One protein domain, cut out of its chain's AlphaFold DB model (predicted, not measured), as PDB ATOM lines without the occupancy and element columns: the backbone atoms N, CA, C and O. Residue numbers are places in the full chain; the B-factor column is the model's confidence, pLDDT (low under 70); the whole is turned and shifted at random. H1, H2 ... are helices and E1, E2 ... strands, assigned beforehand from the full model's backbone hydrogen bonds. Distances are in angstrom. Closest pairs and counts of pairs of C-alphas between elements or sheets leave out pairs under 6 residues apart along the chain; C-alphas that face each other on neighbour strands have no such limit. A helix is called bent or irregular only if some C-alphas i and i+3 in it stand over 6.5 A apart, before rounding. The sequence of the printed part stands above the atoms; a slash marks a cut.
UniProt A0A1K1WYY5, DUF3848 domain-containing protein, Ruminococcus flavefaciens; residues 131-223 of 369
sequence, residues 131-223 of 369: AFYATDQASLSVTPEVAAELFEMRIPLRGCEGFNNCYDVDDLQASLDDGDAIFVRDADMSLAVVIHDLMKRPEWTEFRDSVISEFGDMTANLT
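Overview. This is residues 131 to 223 of the 369 residues of the protein "DUF3848 domain-containing protein" of Ruminococcus flavefaciens (UniProt A0A1K1WYY5). Two small strand parts, the hairpin E1 and E2 and the three-stranded sheet E4 E3 E5, make one end of the domain, and the kinked helix H4 makes the other. H1 lies in the middle between these ends, with the short helix H2 and the helix H3 packing on it. The printed part has 93 residues, with four named helices and five named strands in the order E1 E2 H1 E3 E4 H2 E5 H3 H4. Both sheets are antiparallel, and the class is mixed, helices and strands. The whole is compact, with a radius of gyration of the C-alphas of 13.0 A and spans of 36 by 24 by 22 A.

Along the chain. E1, residues 132 to 134, begins at C-alpha 132 (9.318, 51.551, -26.628) and is 6.9 A long; E2, residues 140 to 142, is 6.8 A. H1, residues 144 to 152, is 12.2 A long, with C-alpha 144 at (5.543, 44.577, -31.075). E3, residues 157 to 161, is 13.4 A, and E4, residues 165 to 168, is 10.5 A. H2, residues 172 to 177, is 8.6 A; E5, residues 181 to 184, is 10.5 A. H3, residues 189 to 198, is 14.6 A. H4, residues 204 to 221, is 19.5 A and ends at C-alpha 221 (24.527, 38.134, -24.901). It has a kink of 101 degrees near residue 215 and is irregular: C-alphas 214 and 217 are 9.4 A apart.

Arrangement. E1 and E2 form a hairpin, with N 133 and O 141 within hydrogen-bond range at 2.9 A. The closest C-alphas of E2 and E5 are those of Ser 141 and Ile 182, 5.0 A apart. In the sheet E4 E3 E5, N 158 and O 183 of the antiparallel neighbours E3 and E5 are within hydrogen-bond range at 2.8 A, and N 159 and O 167 of the hairpin E3 and E4 are within hydrogen-bond range at 2.9 A. E4, H2 and E5 form a split strand-helix-strand unit, two strands running the same way with E3 between them; its crossover is right-handed. H1 and H2 are on this sheet but only graze it. H1 touches H2 at Phe 151 and Leu 172, whose C-alphas, the closest, are 7.3 A apart, with a shallow tilt of 24 degrees, opposite ways. H1 touches H3 at Val 146 and His 196, the closest C-alphas, 5.9 A apart, about perpendicular at 85 degrees. H3 and H4 are close but not clearly touching, with their closest C-alphas, Leu 198 and Trp 204, 6.2 A apart. H4 and H1 are near each other, while H4 and H2 are apart. H1, H2 and H3 have every O i to N i+4 pair within hydrogen-bond range; H4 has 9 of 14.

Size, cuts and confidence. The two C-alphas farthest apart, those of Asp 136 and Glu 214, are 38.5 A apart. The printed part has no cut, and its eight links between elements are tight. The mean pLDDT of the printed part is 91.7; residue 163 and residues 186 to 187 are under 70.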
ATOM      1  N   ALA A 131      11.125  52.706 -30.247       96.81
ATOM      2  CA  ALA A 131      11.398  51.324 -29.855       96.81
ATOM      3  C   ALA A 131      10.581  50.861 -28.639       96.81
ATOM      4  O   ALA A 131      10.431  49.661 -28.415       96.81
ATOM      5  N   PHE A 132      10.069  51.810 -27.852       96.06
ATOM      6  CA  PHE A 132       9.318  51.551 -26.628       96.06
ATOM      7  C   PHE A 132       8.018  52.340 -26.587       96.06
ATOM      8  O   PHE A 132       7.905  53.424 -27.162       96.06
ATOM      9  N   TYR A 133       7.069  51.840 -25.807       95.00
ATOM     10  CA  TYR A 133       5.897  52.583 -25.374       95.00
ATOM     11  C   TYR A 133       5.709  52.438 -23.861       95.00
ATOM     12  O   TYR A 133       6.122  51.453 -23.249       95.00
ATOM     13  N   ALA A 134       5.101  53.451 -23.248       93.31
ATOM     14  CA  ALA A 134       4.780  53.419 -21.830       93.31
ATOM     15  C   ALA A 134       3.405  52.779 -21.616       93.31
ATOM     16  O   ALA A 134       2.405  53.252 -22.163       93.31
ATOM     17  N   THR A 135       3.371  51.715 -20.822       91.19
ATOM     18  CA  THR A 135       2.154  50.965 -20.506       91.19
ATOM     19  C   THR A 135       1.317  51.704 -19.462       91.19
ATOM     20  O   THR A 135       1.791  52.621 -18.788       91.19
ATOM     21  N   ASP A 136       0.062  51.301 -19.311       86.81
ATOM     22  CA  ASP A 136      -0.817  51.726 -18.216       86.81
ATOM     23  C   ASP A 136      -0.452  51.075 -16.864       86.81
ATOM     24  O   ASP A 136      -0.937  51.504 -15.822       86.81
ATOM     25  N   GLN A 137       0.450  50.088 -16.866       86.25
ATOM     26  CA  GLN A 137       0.944  49.372 -15.685       86.25
ATOM     27  C   GLN A 137       2.276  49.930 -15.167       86.25
ATOM     28  O   GLN A 137       3.062  49.196 -14.576       86.25
ATOM     29  N   ALA A 138       2.581  51.208 -15.414       87.56
ATOM     30  CA  ALA A 138       3.834  51.835 -14.983       87.56
ATOM     31  C   ALA A 138       5.092  51.049 -15.413       87.56
ATOM     32  O   ALA A 138       5.996  50.783 -14.614       87.56
ATOM     33  N   SER A 139       5.169  50.684 -16.694       89.75
ATOM     34  CA  SER A 139       6.339  50.032 -17.286       89.75
ATOM     35  C   SER A 139       6.629  50.555 -18.700       89.75
ATOM     36  O   SER A 139       5.807  51.246 -19.304       89.75
ATOM     37  N   LEU A 140       7.831  50.277 -19.217       92.62
ATOM     38  CA  LEU A 140       8.224  50.591 -20.595       92.62
ATOM     39  C   LEU A 140       8.371  49.289 -21.379       92.62
ATOM     40  O   LEU A 140       9.354  48.573 -21.193       92.62
ATOM     41  N   SER A 141       7.402  48.991 -22.239       94.38
ATOM     42  CA  SER A 141       7.423  47.806 -23.098       94.38
ATOM     43  C   SER A 141       8.120  48.125 -24.414       94.38
ATOM     44  O   SER A 141       7.953  49.226 -24.945       94.38
ATOM     45  N   VAL A 142       8.854  47.166 -24.979       96.12
ATOM     46  CA  VAL A 142       9.255  47.248 -26.392       96.12
ATOM     47  C   VAL A 142       8.013  47.194 -27.282       96.12
ATOM     48  O   VAL A 142       7.010  46.577 -26.911       96.12
ATOM     49  N   THR A 143       8.052  47.857 -28.436       97.00
ATOM     50  CA  THR A 143       6.964  47.769 -29.419       97.00
ATOM     51  C   THR A 143       6.887  46.366 -30.033       97.00
ATOM     52  O   THR A 143       7.914  45.684 -30.102       97.00
ATOM     53  N   PRO A 144       5.704  45.912 -30.495       97.25
ATOM     54  CA  PRO A 144       5.543  44.577 -31.075       97.25
ATOM     55  C   PRO A 144       6.501  44.293 -32.237       97.25
ATOM     56  O   PRO A 144       7.049  43.198 -32.332       97.25
ATOM     57  N   GLU A 145       6.757  45.288 -33.089       97.19
ATOM     58  CA  GLU A 145       7.663  45.153 -34.231       97.19
ATOM     59  C   GLU A 145       9.106  44.916 -33.776       97.19
ATOM     60  O   GLU A 145       9.801  44.056 -34.312       97.19
ATOM     61  N   VAL A 146       9.555  45.645 -32.752       97.19
ATOM     62  CA  VAL A 146      10.908  45.491 -32.203       97.19
ATOM     63  C   VAL A 146      11.025  44.193 -31.408       97.19
ATOM     64  O   VAL A 146      12.050  43.519 -31.492       97.19
ATOM     65  N   ALA A 147       9.978  43.805 -30.677       97.06
ATOM     66  CA  ALA A 147       9.914  42.525 -29.981       97.06
ATOM     67  C   ALA A 147      10.060  41.347 -30.953       97.06
ATOM     68  O   ALA A 147      10.810  40.419 -30.664       97.06
ATOM     69  N   ALA A 148       9.398  41.407 -32.114       97.38
ATOM     70  CA  ALA A 148       9.489  40.375 -33.142       97.38
ATOM     71  C   ALA A 148      10.924  40.206 -33.657       97.38
ATOM     72  O   ALA A 148      11.431  39.085 -33.687       97.38
ATOM     73  N   GLU A 149      11.608  41.308 -33.974       96.31
ATOM     74  CA  GLU A 149      13.006  41.264 -34.422       96.31
ATOM     75  C   GLU A 149      13.947  40.741 -33.329       96.31
ATOM     76  O   GLU A 149      14.788  39.882 -33.589       96.31
ATOM     77  N   LEU A 150      13.786  41.206 -32.085       95.56
ATOM     78  CA  LEU A 150      14.561  40.716 -30.940       95.56
ATOM     79  C   LEU A 150      14.379  39.203 -30.747       95.56
ATOM     80  O   LEU A 150      15.354  38.472 -30.558       95.56
ATOM     81  N   PHE A 151      13.137  38.729 -30.823       95.44
ATOM     82  CA  PHE A 151      12.798  37.321 -30.657       95.44
ATOM     83  C   PHE A 151      13.343  36.459 -31.801       95.44
ATOM     84  O   PHE A 151      13.914  35.398 -31.551       95.44
ATOM     85  N   GLU A 152      13.254  36.929 -33.048       95.25
ATOM     86  CA  GLU A 152      13.836  36.251 -34.212       95.25
ATOM     87  C   GLU A 152      15.366  36.152 -34.107       95.25
ATOM     88  O   GLU A 152      15.955  35.115 -34.421       95.25
ATOM     89  N   MET A 153      16.008  37.182 -33.547       94.12
ATOM     90  CA  MET A 153      17.430  37.176 -33.196       94.12
ATOM     91  C   MET A 153      17.776  36.284 -31.993       94.12
ATOM     92  O   MET A 153      18.950  36.189 -31.627       94.12
ATOM     93  N   ARG A 154      16.794  35.606 -31.383       92.88
ATOM     94  CA  ARG A 154      16.933  34.776 -30.172       92.88
ATOM     95  C   ARG A 154      17.424  35.553 -28.950       92.88
ATOM     96  O   ARG A 154      18.067  34.986 -28.064       92.88
ATOM     97  N   ILE A 155      17.131  36.849 -28.892       93.00
ATOM     98  CA  ILE A 155      17.407  37.666 -27.713       93.00
ATOM     99  C   ILE A 155      16.349  37.331 -26.652       93.00
ATOM    100  O   ILE A 155      15.156  37.397 -26.952       93.00
ATOM    101  N   PRO A 156      16.742  36.971 -25.414       92.88
ATOM    102  CA  PRO A 156      15.791  36.625 -24.368       92.88
ATOM    103  C   PRO A 156      14.858  37.787 -24.026       92.88
ATOM    104  O   PRO A 156      15.295  38.862 -23.596       92.88
ATOM    105  N   LEU A 157      13.560  37.534 -24.158       94.69
ATOM    106  CA  LEU A 157      12.505  38.468 -23.793       94.69
ATOM    107  C   LEU A 157      11.787  38.011 -22.523       94.69
ATOM    108  O   LEU A 157      11.741  36.826 -22.185       94.69
ATOM    109  N   ARG A 158      11.226  38.982 -21.813       93.38
ATOM    110  CA  ARG A 158      10.367  38.790 -20.646       93.38
ATOM    111  C   ARG A 158       8.999  39.373 -20.958       93.38
ATOM    112  O   ARG A 158       8.933  40.507 -21.416       93.38
ATOM    113  N   GLY A 159       7.945  38.618 -20.692       93.19
ATOM    114  CA  GLY A 159       6.567  39.096 -20.728       93.19
ATOM    115  C   GLY A 159       6.117  39.386 -19.306       93.19
ATOM    116  O   GLY A 159       6.541  38.683 -18.387       93.19
ATOM    117  N   CYS A 160       5.302  40.414 -19.102       91.12
ATOM    118  CA  CYS A 160       4.606  40.615 -17.840       91.12
ATOM    119  C   CYS A 160       3.119  40.859 -18.084       91.12
ATOM    120  O   CYS A 160       2.743  41.854 -18.707       91.12
ATOM    121  N   GLU A 161       2.305  39.981 -17.503       86.81
ATOM    122  CA  GLU A 161       0.864  40.163 -17.376       86.81
ATOM    123  C   GLU A 161       0.611  41.089 -16.177       86.81
ATOM    124  O   GLU A 161       0.861  40.755 -15.007       86.81
ATOM    125  N   GLY A 162       0.170  42.313 -16.461       78.19
ATOM    126  CA  GLY A 162       0.057  43.354 -15.444       78.19
ATOM    127  C   GLY A 162       1.417  43.752 -14.847       78.19
ATOM    128  O   GLY A 162       2.445  43.772 -15.521       78.19
ATOM    129  N   PHE A 163       1.429  44.092 -13.554       67.56
ATOM    130  CA  PHE A 163       2.618  44.645 -12.892       67.56
ATOM    131  C   PHE A 163       3.582  43.596 -12.297       67.56
ATOM    132  O   PHE A 163       4.770  43.867 -12.148       67.56
ATOM    133  N   ASN A 164       3.098  42.402 -11.924       71.94
ATOM    134  CA  ASN A 164       3.858  41.468 -11.071       71.94
ATOM    135  C   ASN A 164       4.012  40.043 -11.627       71.94
ATOM    136  O   ASN A 164       4.783  39.267 -11.055       71.94
ATOM    137  N   ASN A 165       3.291  39.668 -12.686       85.06
ATOM    138  CA  ASN A 165       3.350  38.312 -13.228       85.06
ATOM    139  C   ASN A 165       4.289  38.259 -14.438       85.06
ATOM    140  O   ASN A 165       3.842  38.305 -15.579       85.06
ATOM    141  N   CYS A 166       5.596  38.208 -14.175       89.50
ATOM    142  CA  CYS A 166       6.617  38.227 -15.221       89.50
ATOM    143  C   CYS A 166       7.226  36.846 -15.484       89.50
ATOM    144  O   CYS A 166       7.646  36.157 -14.548       89.50
ATOM    145  N   TYR A 167       7.375  36.492 -16.756       92.25
ATOM    146  CA  TYR A 167       7.844  35.189 -17.218       92.25
ATOM    147  C   TYR A 167       8.791  35.325 -18.422       92.25
ATOM    148  O   TYR A 167       8.890  36.388 -19.034       92.25
ATOM    149  N   ASP A 168       9.552  34.270 -18.715       94.19
ATOM    150  CA  ASP A 168      10.429  34.223 -19.890       94.19
ATOM    151  C   ASP A 168       9.574  33.891 -21.127       94.19
ATOM    152  O   ASP A 168       8.762  32.969 -21.079       94.19
ATOM    153  N   VAL A 169       9.711  34.663 -22.208       94.88
ATOM    154  CA  VAL A 169       8.869  34.515 -23.408       94.88
ATOM    155  C   VAL A 169       9.390  33.377 -24.278       94.88
ATOM    156  O   VAL A 169      10.447  33.508 -24.894       94.88
ATOM    157  N   ASP A 170       8.615  32.297 -24.368       94.12
ATOM    158  CA  ASP A 170       8.864  31.177 -25.289       94.12
ATOM    159  C   ASP A 170       7.997  31.255 -26.564       94.12
ATOM    160  O   ASP A 170       8.372  30.718 -27.606       94.12
ATOM    161  N   ASP A 171       6.849  31.936 -26.490       95.69
ATOM    162  CA  ASP A 171       5.937  32.198 -27.607       95.69
ATOM    163  C   ASP A 171       5.550  33.678 -27.593       95.69
ATOM    164  O   ASP A 171       4.666  34.105 -26.850       95.69
ATOM    165  N   LEU A 172       6.247  34.476 -28.407       96.62
ATOM    166  CA  LEU A 172       6.014  35.915 -28.467       96.62
ATOM    167  C   LEU A 172       4.593  36.253 -28.930       96.62
ATOM    168  O   LEU A 172       4.020  37.221 -28.436       96.62
ATOM    169  N   GLN A 173       4.022  35.490 -29.867       96.81
ATOM    170  CA  GLN A 173       2.704  35.825 -30.399       96.81
ATOM    171  C   GLN A 173       1.629  35.624 -29.333       96.81
ATOM    172  O   GLN A 173       0.776  36.492 -29.181       96.81
ATOM    173  N   ALA A 174       1.712  34.538 -28.559       95.88
ATOM    174  CA  ALA A 174       0.809  34.313 -27.434       95.88
ATOM    175  C   ALA A 174       0.896  35.451 -26.400       95.88
ATOM    176  O   ALA A 174      -0.129  36.016 -26.034       95.88
ATOM    177  N   SER A 175       2.112  35.858 -26.010       95.31
ATOM    178  CA  SER A 175       2.308  36.980 -25.078       95.31
ATOM    179  C   SER A 175       1.729  38.299 -25.605       95.31
ATOM    180  O   SER A 175       1.114  39.058 -24.858       95.31
ATOM    181  N   LEU A 176       1.908  38.591 -26.897       94.38
ATOM    182  CA  LEU A 176       1.353  39.797 -27.519       94.38
ATOM    183  C   LEU A 176      -0.180  39.749 -27.607       94.38
ATOM    184  O   LEU A 176      -0.826  40.772 -27.383       94.38
ATOM    185  N   ASP A 177      -0.756  38.585 -27.915       94.56
ATOM    186  CA  ASP A 177      -2.208  38.383 -28.002       94.56
ATOM    187  C   ASP A 177      -2.890  38.522 -26.628       94.56
ATOM    188  O   ASP A 177      -3.998  39.059 -26.547       94.56
ATOM    189  N   ASP A 178      -2.210  38.105 -25.555       91.44
ATOM    190  CA  ASP A 178      -2.660  38.273 -24.167       91.44
ATOM    191  C   ASP A 178      -2.506  39.726 -23.662       91.44
ATOM    192  O   ASP A 178      -3.079  40.102 -22.636       91.44
ATOM    193  N   GLY A 179      -1.819  40.583 -24.427       90.69
ATOM    194  CA  GLY A 179      -1.624  42.000 -24.114       90.69
ATOM    195  C   GLY A 179      -0.474  42.267 -23.144       90.69
ATOM    196  O   GLY A 179      -0.460  43.309 -22.483       90.69
ATOM    197  N   ASP A 180       0.485  41.348 -23.052       93.38
ATOM    198  CA  ASP A 180       1.584  41.460 -22.105       93.38
ATOM    199  C   ASP A 180       2.583  42.546 -22.492       93.38
ATOM    200  O   ASP A 180       2.927  42.763 -23.657       93.38
ATOM    201  N   ALA A 181       3.116  43.205 -21.466       93.25
ATOM    202  CA  ALA A 181       4.246  44.097 -21.638       93.25
ATOM    203  C   ALA A 181       5.513  43.264 -21.884       93.25
ATOM    204  O   ALA A 181       5.818  42.354 -21.111       93.25
ATOM    205  N   ILE A 182       6.265  43.588 -22.936       94.81
ATOM    206  CA  ILE A 182       7.462  42.849 -23.344       94.81
ATOM    207  C   ILE A 182       8.721  43.649 -23.004       94.81
ATOM    208  O   ILE A 182       8.819  44.845 -23.282       94.81
ATOM    209  N   PHE A 183       9.723  42.977 -22.441       91.50
ATOM    210  CA  PHE A 183      10.976  43.576 -21.986       91.50
ATOM    211  C   PHE A 183      12.185  42.770 -22.455       91.50
ATOM    212  O   PHE A 183      12.126  41.549 -22.585       91.50
ATOM    213  N   VAL A 184      13.321  43.448 -22.620       88.62
ATOM    214  CA  VAL A 184      14.626  42.792 -22.796       88.62
ATOM    215  C   VAL A 184      15.143  42.358 -21.421       88.62
ATOM    216  O   VAL A 184      15.231  43.184 -20.510       88.62
ATOM    217  N   ARG A 185      15.477  41.068 -21.263       72.56
ATOM    218  CA  ARG A 185      15.736  40.415 -19.962       72.56
ATOM    219  C   ARG A 185      16.793  41.104 -19.089       72.56
ATOM    220  O   ARG A 185      16.601  41.174 -17.878       72.56
ATOM    221  N   ASP A 186      17.851  41.648 -19.689       63.88
ATOM    222  CA  ASP A 186      19.013  42.196 -18.968       63.88
ATOM    223  C   ASP A 186      19.133  43.730 -19.038       63.88
ATOM    224  O   ASP A 186      20.219  44.293 -18.910       63.88
ATOM    225  N   ALA A 187      18.004  44.427 -19.208       62.34
ATOM    226  CA  ALA A 187      17.885  45.888 -19.104       62.34
ATOM    227  C   ALA A 187      18.748  46.726 -20.071       62.34
ATOM    228  O   ALA A 187      18.733  47.958 -19.974       62.34
ATOM    229  N   ASP A 188      19.438  46.121 -21.045       78.31
ATOM    230  CA  ASP A 188      20.024  46.877 -22.152       78.31
ATOM    231  C   ASP A 188      18.924  47.345 -23.113       78.31
ATOM    232  O   ASP A 188      18.760  46.870 -24.234       78.31
ATOM    233  N   MET A 189      18.156  48.332 -22.665       88.25
ATOM    234  CA  MET A 189      17.144  48.994 -23.479       88.25
ATOM    235  C   MET A 189      17.759  49.688 -24.699       88.25
ATOM    236  O   MET A 189      17.047  49.964 -25.662       88.25
ATOM    237  N   SER A 190      19.074  49.948 -24.699       89.56
ATOM    238  CA  SER A 190      19.745  50.513 -25.870       89.56
ATOM    239  C   SER A 190      19.794  49.524 -27.035       89.56
ATOM    240  O   SER A 190      19.739  49.965 -28.180       89.56
ATOM    241  N   LEU A 191      19.798  48.212 -26.770       93.75
ATOM    242  CA  LEU A 191      19.724  47.172 -27.799       93.75
ATOM    243  C   LEU A 191      18.452  47.299 -28.640       93.75
ATOM    244  O   LEU A 191      18.529  47.342 -29.866       93.75
ATOM    245  N   ALA A 192      17.296  47.439 -27.988       95.25
ATOM    246  CA  ALA A 192      16.018  47.613 -28.673       95.25
ATOM    247  C   ALA A 192      15.985  48.904 -29.509       95.25
ATOM    248  O   ALA A 192      15.492  48.889 -30.632       95.25
ATOM    249  N   VAL A 193      16.567  50.003 -29.007       95.81
ATOM    250  CA  VAL A 193      16.694  51.254 -29.782       95.81
ATOM    251  C   VAL A 193      17.568  51.054 -31.018       95.81
ATOM    252  O   VAL A 193      17.198  51.479 -32.108       95.81
ATOM    253  N   VAL A 194      18.714  50.385 -30.869       96.00
ATOM    254  CA  VAL A 194      19.620  50.104 -31.992       96.00
ATOM    255  C   VAL A 194      18.931  49.251 -33.050       96.00
ATOM    256  O   VAL A 194      18.982  49.597 -34.225       96.00
ATOM    257  N   ILE A 195      18.255  48.179 -32.643       95.94
ATOM    258  CA  ILE A 195      17.519  47.308 -33.566       95.94
ATOM    259  C   ILE A 195      16.398  48.081 -34.258       95.94
ATOM    260  O   ILE A 195      16.282  48.011 -35.478       95.94
ATOM    261  N   HIS A 196      15.638  48.890 -33.518       97.12
ATOM    262  CA  HIS A 196      14.591  49.733 -34.092       97.12
ATOM    263  C   HIS A 196      15.120  50.705 -35.159       97.12
ATOM    264  O   HIS A 196      14.448  50.973 -36.157       97.12
ATOM    265  N   ASP A 197      16.321  51.247 -34.977       96.50
ATOM    266  CA  ASP A 197      16.932  52.133 -35.966       96.50
ATOM    267  C   ASP A 197      17.490  51.379 -37.174       96.50
ATOM    268  O   ASP A 197      17.346  51.845 -38.309       96.50
ATOM    269  N   LEU A 198      18.094  50.210 -36.955       96.06
ATOM    270  CA  LEU A 198      18.673  49.402 -38.024       96.06
ATOM    271  C   LEU A 198      17.615  48.687 -38.868       96.06
ATOM    272  O   LEU A 198      17.791  48.606 -40.078       96.06
ATOM    273  N   MET A 199      16.480  48.274 -38.295       95.88
ATOM    274  CA  MET A 199      15.406  47.606 -39.047       95.88
ATOM    275  C   MET A 199      14.752  48.486 -40.122       95.88
ATOM    276  O   MET A 199      14.049  47.999 -41.002       95.88
ATOM    277  N   LYS A 200      15.010  49.799 -40.090       95.19
ATOM    278  CA  LYS A 200      14.591  50.759 -41.123       95.19
ATOM    279  C   LYS A 200      15.480  50.700 -42.376       95.19
ATOM    280  O   LYS A 200      15.169  51.354 -43.373       95.19
ATOM    281  N   ARG A 201      16.612  49.986 -42.329       94.19
ATOM    282  CA  ARG A 201      17.571  49.851 -43.434       94.19
ATOM    283  C   ARG A 201      17.147  48.713 -44.370       94.19
ATOM    284  O   ARG A 201      16.742  47.661 -43.881       94.19
ATOM    285  N   PRO A 202      17.256  48.876 -45.701       92.06
ATOM    286  CA  PRO A 202      16.803  47.852 -46.642       92.06
ATOM    287  C   PRO A 202      17.599  46.540 -46.537       92.06
ATOM    288  O   PRO A 202      17.062  45.476 -46.824       92.06
ATOM    289  N   GLU A 203      18.851  46.608 -46.090       91.62
ATOM    290  CA  GLU A 203      19.733  45.461 -45.855       91.62
ATOM    291  C   GLU A 203      19.620  44.844 -44.445       91.62
ATOM    292  O   GLU A 203      20.382  43.936 -44.115       91.62
ATOM    293  N   TRP A 204      18.672  45.293 -43.611       94.88
ATOM    294  CA  TRP A 204      18.508  44.793 -42.239       94.88
ATOM    295  C   TRP A 204      18.395  43.270 -42.162       94.88
ATOM    296  O   TRP A 204      19.104  42.650 -41.376       94.88
ATOM    297  N   THR A 205      17.535  42.663 -42.984       95.50
ATOM    298  CA  THR A 205      17.291  41.215 -42.951       95.50
ATOM    299  C   THR A 205      18.565  40.427 -43.251       95.50
ATOM    300  O   THR A 205      18.887  39.493 -42.527       95.50
ATOM    301  N   GLU A 206      19.337  40.842 -44.261       94.31
ATOM    302  CA  GLU A 206      20.614  40.203 -44.602       94.31
ATOM    303  C   GLU A 206      21.620  40.322 -43.450       94.31
ATOM    304  O   GLU A 206      22.246  39.334 -43.056       94.31
ATOM    305  N   PHE A 207      21.740  41.516 -42.865       95.88
ATOM    306  CA  PHE A 207      22.608  41.749 -41.717       95.88
ATOM    307  C   PHE A 207      22.201  40.888 -40.515       95.88
ATOM    308  O   PHE A 207      23.026  40.158 -39.969       95.88
ATOM    309  N   ARG A 208      20.927  40.927 -40.126       96.00
ATOM    310  CA  ARG A 208      20.373  40.172 -39.001       96.00
ATOM    311  C   ARG A 208      20.605  38.672 -39.169       96.00
ATOM    312  O   ARG A 208      21.102  38.030 -38.245       96.00
ATOM    313  N   ASP A 209      20.313  38.126 -40.346       95.62
ATOM    314  CA  ASP A 209      20.498  36.703 -40.633       95.62
ATOM    315  C   ASP A 209      21.986  36.314 -40.570       95.62
ATOM    316  O   ASP A 209      22.326  35.239 -40.069       95.62
ATOM    317  N   SER A 210      22.892  37.207 -40.992       94.31
ATOM    318  CA  SER A 210      24.338  36.996 -40.843       94.31
ATOM    319  C   SER A 210      24.779  36.961 -39.375       94.31
ATOM    320  O   SER A 210      25.538  36.071 -38.991       94.31
ATOM    321  N   VAL A 211      24.235  37.847 -38.529       95.25
ATOM    322  CA  VAL A 211      24.502  37.868 -37.082       95.25
ATOM    323  C   VAL A 211      23.993  36.585 -36.428       95.25
ATOM    324  O   VAL A 211      24.722  35.951 -35.667       95.25
ATOM    325  N   ILE A 212      22.775  36.150 -36.760       95.31
ATOM    326  CA  ILE A 212      22.213  34.890 -36.253       95.31
ATOM    327  C   ILE A 212      23.081  33.703 -36.688       95.31
ATOM    328  O   ILE A 212      23.375  32.823 -35.878       95.31
ATOM    329  N   SER A 213      23.529  33.679 -37.946       94.88
ATOM    330  CA  SER A 213      24.372  32.602 -38.469       94.88
ATOM    331  C   SER A 213      25.760  32.556 -37.825       94.88
ATOM    332  O   SER A 213      26.307  31.466 -37.668       94.88
ATOM    333  N   GLU A 214      26.354  33.706 -37.503       93.44
ATOM    334  CA  GLU A 214      27.703  33.791 -36.929       93.44
ATOM    335  C   GLU A 214      27.706  33.496 -35.423       93.44
ATOM    336  O   GLU A 214      28.578  32.777 -34.933       93.44
ATOM    337  N   PHE A 215      26.717  34.009 -34.688       92.31
ATOM    338  CA  PHE A 215      26.692  33.941 -33.226       92.31
ATOM    339  C   PHE A 215      25.829  32.799 -32.676       92.31
ATOM    340  O   PHE A 215      26.073  32.347 -31.555       92.31
ATOM    341  N   GLY A 216      24.854  32.291 -33.437       91.00
ATOM    342  CA  GLY A 216      23.955  31.229 -32.981       91.00
ATOM    343  C   GLY A 216      23.291  31.594 -31.652       91.00
ATOM    344  O   GLY A 216      22.668  32.640 -31.536       91.00
ATOM    345  N   ASP A 217      23.466  30.765 -30.625       86.81
ATOM    346  CA  ASP A 217      22.877  31.012 -29.299       86.81
ATOM    347  C   ASP A 217      23.612  32.103 -28.493       86.81
ATOM    348  O   ASP A 217      23.122  32.556 -27.460       86.81
ATOM    349  N   MET A 218      24.786  32.567 -28.950       89.00
ATOM    350  CA  MET A 218      25.495  33.686 -28.317       89.00
ATOM    351  C   MET A 218      24.844  35.045 -28.606       89.00
ATOM    352  O   MET A 218      25.214  36.025 -27.957       89.00
ATOM    353  N   THR A 219      23.857  35.117 -29.510       88.06
ATOM    354  CA  THR A 219      23.078  36.344 -29.750       88.06
ATOM    355  C   THR A 219      22.371  36.840 -28.492       88.06
ATOM    356  O   THR A 219      22.215  38.045 -28.317       88.06
ATOM    357  N   ALA A 220      22.044  35.932 -27.568       87.69
ATOM    358  CA  ALA A 220      21.443  36.254 -26.279       87.69
ATOM    359  C   ALA A 220      22.290  37.198 -25.407       87.69
ATOM    360  O   ALA A 220      21.745  37.853 -24.525       87.69
ATOM    361  N   ASN A 221      23.602  37.285 -25.656       89.44
ATOM    362  CA  ASN A 221      24.527  38.134 -24.901       89.44
ATOM    363  C   ASN A 221      24.906  39.427 -25.643       89.44
ATOM    364  O   ASN A 221      25.774  40.164 -25.171       89.44
ATOM    365  N   LEU A 222      24.330  39.685 -26.822       90.69
ATOM    366  CA  LEU A 222      24.659  40.874 -27.602       90.69
ATOM    367  C   LEU A 222      24.035  42.116 -26.970       90.69
ATOM    368  O   LEU A 222      22.845  42.163 -26.677       90.69
ATOM    369  N   THR A 223      24.856  43.145 -26.807       92.00
ATOM    370  CA  THR A 223      24.425  44.482 -26.386       92.00
ATOM    371  C   THR A 223      24.152  45.371 -27.594       92.00
ATOM    372  O   THR A 223      24.610  45.095 -28.711       92.00
TER     373      THR A 223